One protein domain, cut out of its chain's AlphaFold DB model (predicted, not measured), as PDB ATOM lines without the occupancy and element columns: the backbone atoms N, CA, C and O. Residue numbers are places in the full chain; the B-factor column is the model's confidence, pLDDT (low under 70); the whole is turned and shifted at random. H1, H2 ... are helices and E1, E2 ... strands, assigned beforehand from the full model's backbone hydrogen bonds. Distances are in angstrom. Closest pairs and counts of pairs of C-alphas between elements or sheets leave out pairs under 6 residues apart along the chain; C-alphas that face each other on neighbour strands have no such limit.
ATOM      1  N   SER A 123       5.322  -6.543 -49.794       97.00
ATOM      2  CA  SER A 123       6.381  -6.840 -50.774       97.00
ATOM      3  C   SER A 123       7.345  -7.955 -50.372       97.00
ATOM      4  O   SER A 123       8.204  -8.319 -51.180       97.00
ATOM      5  N   TYR A 124       7.215  -8.508 -49.164       96.62
ATOM      6  CA  TYR A 124       8.118  -9.521 -48.633       96.62
ATOM      7  C   TYR A 124       7.402 -10.678 -47.938       96.62
ATOM      8  O   TYR A 124       6.245 -10.572 -47.533       96.62
ATOM      9  N   VAL A 125       8.148 -11.765 -47.739       96.44
ATOM     10  CA  VAL A 125       7.822 -12.853 -46.816       96.44
ATOM     11  C   VAL A 125       9.058 -13.284 -46.036       96.44
ATOM     12  O   VAL A 125      10.192 -13.203 -46.513       96.44
ATOM     13  N   GLN A 126       8.824 -13.788 -44.831       94.88
ATOM     14  CA  GLN A 126       9.805 -14.518 -44.036       94.88
ATOM     15  C   GLN A 126       9.267 -15.917 -43.768       94.88
ATOM     16  O   GLN A 126       8.054 -16.138 -43.804       94.88
ATOM     17  N   LYS A 127      10.169 -16.854 -43.472       94.38
ATOM     18  CA  LYS A 127       9.772 -18.182 -43.010       94.38
ATOM     19  C   LYS A 127       8.896 -18.040 -41.755       94.38
ATOM     20  O   LYS A 127       9.374 -17.474 -40.770       94.38
ATOM     21  N   PRO A 128       7.648 -18.542 -41.757       92.00
ATOM     22  CA  PRO A 128       6.793 -18.469 -40.581       92.00
ATOM     23  C   PRO A 128       7.397 -19.224 -39.395       92.00
ATOM     24  O   PRO A 128       8.038 -20.266 -39.564       92.00
ATOM     25  N   ALA A 129       7.140 -18.736 -38.181       90.50
ATOM     26  CA  ALA A 129       7.487 -19.470 -36.971       90.50
ATOM     27  C   ALA A 129       6.791 -20.845 -36.977       90.50
ATOM     28  O   ALA A 129       5.591 -20.940 -37.221       90.50
ATOM     29  N   GLY A 130       7.555 -21.913 -36.741       89.62
ATOM     30  CA  GLY A 130       7.044 -23.288 -36.765       89.62
ATOM     31  C   GLY A 130       6.915 -23.917 -38.157       89.62
ATOM     32  O   GLY A 130       6.545 -25.085 -38.253       89.62
ATOM     33  N   ASP A 138       7.660 -18.600 -52.553       95.62
ATOM     34  CA  ASP A 138       7.367 -18.535 -53.981       95.62
ATOM     35  C   ASP A 138       8.334 -17.553 -54.666       95.62
ATOM     36  O   ASP A 138       8.186 -16.336 -54.552       95.62
ATOM     37  N   LYS A 139       9.333 -18.069 -55.393       94.94
ATOM     38  CA  LYS A 139      10.339 -17.253 -56.096       94.94
ATOM     39  C   LYS A 139       9.798 -16.482 -57.294       94.94
ATOM     40  O   LYS A 139      10.438 -15.526 -57.724       94.94
ATOM     41  N   THR A 140       8.628 -16.842 -57.813       93.62
ATOM     42  CA  THR A 140       7.954 -16.033 -58.839       93.62
ATOM     43  C   THR A 140       7.355 -14.771 -58.216       93.62
ATOM     44  O   THR A 140       7.385 -13.689 -58.808       93.62
ATOM     45  N   ARG A 141       6.891 -14.882 -56.965       94.44
ATOM     46  CA  ARG A 141       6.361 -13.764 -56.181       94.44
ATOM     47  C   ARG A 141       7.429 -12.998 -55.408       94.44
ATOM     48  O   ARG A 141       7.255 -11.802 -55.224       94.44
ATOM     49  N   TYR A 142       8.522 -13.628 -54.996       95.56
ATOM     50  CA  TYR A 142       9.594 -13.015 -54.204       95.56
ATOM     51  C   TYR A 142      10.962 -13.413 -54.784       95.56
ATOM     52  O   TYR A 142      11.643 -14.296 -54.248       95.56
ATOM     53  N   PRO A 143      11.360 -12.804 -55.917       94.81
ATOM     54  CA  PRO A 143      12.541 -13.217 -56.677       94.81
ATOM     55  C   PRO A 143      13.870 -12.887 -55.990       94.81
ATOM     56  O   PRO A 143      14.905 -13.448 -56.351       94.81
ATOM     57  N   HIS A 144      13.867 -11.991 -55.003       94.69
ATOM     58  CA  HIS A 144      15.074 -11.522 -54.334       94.69
ATOM     59  C   HIS A 144      15.077 -11.893 -52.853       94.69
ATOM     60  O   HIS A 144      14.064 -12.304 -52.281       94.69
ATOM     61  N   SER A 145      16.239 -11.769 -52.218       94.62
ATOM     62  CA  SER A 145      16.370 -11.978 -50.781       94.62
ATOM     63  C   SER A 145      17.572 -11.265 -50.190       94.62
ATOM     64  O   SER A 145      18.565 -11.051 -50.885       94.62
ATOM     65  N   TYR A 146      17.501 -10.974 -48.896       92.75
ATOM     66  CA  TYR A 146      18.602 -10.431 -48.104       92.75
ATOM     67  C   TYR A 146      18.564 -10.980 -46.670       92.75
ATOM     68  O   TYR A 146      17.553 -11.530 -46.228       92.75
ATOM     69  N   GLN A 147      19.683 -10.864 -45.950       91.69
ATOM     70  CA  GLN A 147      19.760 -11.245 -44.538       91.69
ATOM     71  C   GLN A 147      19.328 -10.091 -43.629       91.69
ATOM     72  O   GLN A 147      19.756  -8.954 -43.821       91.69
ATOM     73  N   HIS A 148      18.537 -10.397 -42.600       89.62
ATOM     74  CA  HIS A 148      18.160  -9.458 -41.547       89.62
ATOM     75  C   HIS A 148      18.009 -10.186 -40.205       89.62
ATOM     76  O   HIS A 148      17.278 -11.169 -40.116       89.62
ATOM     77  N   ARG A 149      18.709  -9.709 -39.162       86.12
ATOM     78  CA  ARG A 149      18.669 -10.242 -37.779       86.12
ATOM     79  C   ARG A 149      18.732 -11.780 -37.690       86.12
ATOM     80  O   ARG A 149      17.992 -12.401 -36.936       86.12
ATOM     81  N   GLY A 150      19.613 -12.402 -38.478       82.94
ATOM     82  CA  GLY A 150      19.807 -13.860 -38.482       82.94
ATOM     83  C   GLY A 150      18.766 -14.663 -39.273       82.94
ATOM     84  O   GLY A 150      18.874 -15.884 -39.334       82.94
ATOM     85  N   GLY A 151      17.792 -14.004 -39.907       88.81
ATOM     86  CA  GLY A 151      16.836 -14.605 -40.834       88.81
ATOM     87  C   GLY A 151      17.043 -14.146 -42.277       88.81
ATOM     88  O   GLY A 151      17.786 -13.202 -42.556       88.81
ATOM     89  N   ILE A 152      16.358 -14.812 -43.206       93.44
ATOM     90  CA  ILE A 152      16.294 -14.412 -44.615       93.44
ATOM     91  C   ILE A 152      14.933 -13.766 -44.872       93.44
ATOM     92  O   ILE A 152      13.892 -14.348 -44.566       93.44
ATOM     93  N   VAL A 153      14.954 -12.567 -45.446       95.38
ATOM     94  CA  VAL A 153      13.773 -11.895 -45.990       95.38
ATOM     95  C   VAL A 153      13.743 -12.158 -47.488       95.38
ATOM     96  O   VAL A 153      14.746 -11.944 -48.171       95.38
ATOM     97  N   HIS A 154      12.611 -12.624 -48.008       96.38
ATOM     98  CA  HIS A 154      12.380 -12.777 -49.442       96.38
ATOM     99  C   HIS A 154      11.507 -11.630 -49.926       96.38
ATOM    100  O   HIS A 154      10.430 -11.425 -49.381       96.38
ATOM    101  N   THR A 155      11.964 -10.884 -50.924       96.50
ATOM    102  CA  THR A 155      11.397  -9.582 -51.293       96.50
ATOM    103  C   THR A 155      11.185  -9.452 -52.800       96.50
ATOM    104  O   THR A 155      11.833 -10.119 -53.614       96.50
ATOM    105  N   ARG A 156      10.264  -8.560 -53.166       95.69
ATOM    106  CA  ARG A 156      10.068  -8.044 -54.524       95.69
ATOM    107  C   ARG A 156      10.954  -6.847 -54.865       95.69
ATOM    108  O   ARG A 156      11.062  -6.510 -56.044       95.69
ATOM    109  N   PHE A 157      11.588  -6.196 -53.890       94.44
ATOM    110  CA  PHE A 157      12.542  -5.128 -54.178       94.44
ATOM    111  C   PHE A 157      13.801  -5.695 -54.837       94.44
ATOM    112  O   PHE A 157      14.434  -6.624 -54.337       94.44
ATOM    113  N   GLY A 158      14.157  -5.123 -55.988       87.94
ATOM    114  CA  GLY A 158      15.358  -5.502 -56.725       87.94
ATOM    115  C   GLY A 158      16.653  -5.125 -55.993       87.94
ATOM    116  O   GLY A 158      16.632  -4.233 -55.145       87.94
ATOM    117  N   PRO A 159      17.809  -5.704 -56.373       78.56
ATOM    118  CA  PRO A 159      19.101  -5.459 -55.717       78.56
ATOM    119  C   PRO A 159      19.501  -3.976 -55.616       78.56
ATOM    120  O   PRO A 159      20.072  -3.554 -54.620       78.56
ATOM    121  N   GLY A 160      19.165  -3.163 -56.625       78.44
ATOM    122  CA  GLY A 160      19.434  -1.716 -56.637       78.44
ATOM    123  C   GLY A 160      18.383  -0.857 -55.921       78.44
ATOM    124  O   GLY A 160      18.467   0.366 -55.948       78.44
ATOM    125  N   ARG A 161      17.357  -1.485 -55.343       77.25
ATOM    126  CA  ARG A 161      16.263  -0.842 -54.603       77.25
ATOM    127  C   ARG A 161      15.966  -1.567 -53.295       77.25
ATOM    128  O   ARG A 161      14.852  -1.449 -52.790       77.25
ATOM    129  N   LEU A 162      16.931  -2.331 -52.779       78.19
ATOM    130  CA  LEU A 162      16.769  -2.974 -51.486       78.19
ATOM    131  C   LEU A 162      16.439  -1.912 -50.436       78.19
ATOM    132  O   LEU A 162      16.953  -0.789 -50.505       78.19
ATOM    133  N   PRO A 163      15.547  -2.248 -49.504       77.50
ATOM    134  CA  PRO A 163      15.168  -1.322 -48.461       77.50
ATOM    135  C   PRO A 163      16.379  -1.006 -47.578       77.50
ATOM    136  O   PRO A 163      17.272  -1.838 -47.412       77.50
ATOM    137  N   ALA A 164      16.423   0.206 -47.019       78.38
ATOM    138  CA  ALA A 164      17.504   0.592 -46.110       78.38
ATOM    139  C   ALA A 164      17.486  -0.259 -44.829       78.38
ATOM    140  O   ALA A 164      18.536  -0.558 -44.263       78.38
ATOM    141  N   SER A 165      16.289  -0.677 -44.411       86.00
ATOM    142  CA  SER A 165      16.045  -1.560 -43.280       86.00
ATOM    143  C   SER A 165      14.869  -2.500 -43.568       86.00
ATOM    144  O   SER A 165      14.018  -2.209 -44.411       86.00
ATOM    145  N   PHE A 166      14.799  -3.627 -42.859       89.56
ATOM    146  CA  PHE A 166      13.621  -4.497 -42.934       89.56
ATOM    147  C   PHE A 166      12.384  -3.786 -42.388       89.56
ATOM    148  O   PHE A 166      11.287  -3.985 -42.888       89.56
ATOM    149  N   GLU A 167      12.571  -2.938 -41.384       91.94
ATOM    150  CA  GLU A 167      11.533  -2.152 -40.741       91.94
ATOM    151  C   GLU A 167      10.845  -1.217 -41.746       91.94
ATOM    152  O   GLU A 167       9.618  -1.135 -41.758       91.94
ATOM    153  N   ASP A 168      11.603  -0.590 -42.652       89.88
ATOM    154  CA  ASP A 168      11.027   0.201 -43.745       89.88
ATOM    155  C   ASP A 168      10.161  -0.670 -44.661       89.88
ATOM    156  O   ASP A 168       9.027  -0.300 -44.969       89.88
ATOM    157  N   GLU A 169      10.671  -1.838 -45.074       94.25
ATOM    158  CA  GLU A 169       9.924  -2.799 -45.898       94.25
ATOM    159  C   GLU A 169       8.667  -3.317 -45.203       94.25
ATOM    160  O   GLU A 169       7.606  -3.392 -45.820       94.25
ATOM    161  N   HIS A 170       8.765  -3.599 -43.911       93.75
ATOM    162  CA  HIS A 170       7.657  -4.045 -43.092       93.75
ATOM    163  C   HIS A 170       6.545  -3.000 -43.004       93.75
ATOM    164  O   HIS A 170       5.371  -3.335 -43.152       93.75
ATOM    165  N   MET A 171       6.913  -1.735 -42.800       91.38
ATOM    166  CA  MET A 171       5.947  -0.650 -42.647       91.38
ATOM    167  C   MET A 171       5.342  -0.200 -43.978       91.38
ATOM    168  O   MET A 171       4.154   0.117 -44.041       91.38
ATOM    169  N   TYR A 172       6.147  -0.137 -45.040       93.62
ATOM    170  CA  TYR A 172       5.777   0.606 -46.248       93.62
ATOM    171  C   TYR A 172       5.876  -0.206 -47.542       93.62
ATOM    172  O   TYR A 172       5.446   0.271 -48.596       93.62
ATOM    173  N   GLY A 173       6.479  -1.393 -47.507       96.62
ATOM    174  CA  GLY A 173       6.765  -2.197 -48.689       96.62
ATOM    175  C   GLY A 173       5.516  -2.883 -49.223       96.62
ATOM    176  O   GLY A 173       4.960  -3.780 -48.586       96.62
ATOM    177  N   ARG A 174       5.073  -2.479 -50.418       97.44
ATOM    178  CA  ARG A 174       3.877  -3.022 -51.068       97.44
ATOM    179  C   ARG A 174       4.089  -3.335 -52.540       97.44
ATOM    180  O   ARG A 174       5.049  -2.884 -53.158       97.44
ATOM    181  N   TRP A 175       3.177  -4.105 -53.112       97.62
ATOM    182  CA  TRP A 175       3.041  -4.306 -54.553       97.62
ATOM    183  C   TRP A 175       1.572  -4.553 -54.916       97.62
ATOM    184  O   TRP A 175       0.748  -4.805 -54.037       97.62
TER     185      TRP A 175
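Overview. This is residues 123 to 130 and 138 to 175 of the 215 residues of an uncharacterized protein of Mycobacteroides abscessus subsp. abscessus (UniProt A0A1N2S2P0). A small three-stranded antiparallel sheet, made of the hairpin E2 and E3 with E1 beside E3, has one short helix, H1, packed slantwise over one face. The three-residue strand E4 follows H1 directly and pairs with no named strand. The printed part has 46 residues, with elements in the order E1, E2, E3, H1, E4, and the sheet order is E1, E3, E2. The class is mixed, helices and strands; the whole is compact, with a radius of gyration of the C-alphas of 10.0 A and spans of 30 by 23 by 16 A.

Along the chain. E1, residues 124 to 126, begins at C-alpha 124 (8.118, -9.521, -48.633) and is 7.0 A long from first to last C-alpha. E2, residues 144 to 148, measures 13.3 A, and E3, residues 151 to 155, 12.8 A. H1, residues 166 to 172, is 9.9 A long. E4, residues 173 to 175, is 7.3 A long and ends at C-alpha 175 (3.041, -4.306, -54.553).

Arrangement. E1 and E3 are antiparallel at 155 degrees, with N 125 and O 154 2.8 A apart, within hydrogen-bond range. The hairpin E3 and E2 is antiparallel at 148 degrees, with N 146 and O 153 3.0 A apart, also within range. H1 is on the sheet at a height of 9.7 A, over E1 and slantwise to it at 52 degrees on the local plane; the closest C-alphas of H1 and E1 are Glu 169 and Tyr 124, 7.5 A apart. In H1 every O i to N i+4 pair is within hydrogen-bond range. H1 and E4 meet only through their link. E4 is apart from E2 and E3.

Size, cuts and confidence. The C-alphas farthest apart, those of Gly 130 and Gly 160, are 31.8 A apart. Residues 131 to 137 are not printed, and C-alphas 130 and 138 are 17.9 A apart across this cut. Of the links that are printed whole, none is long. Mean pLDDT of the printed part is 91.1, and no printed residue is under 70.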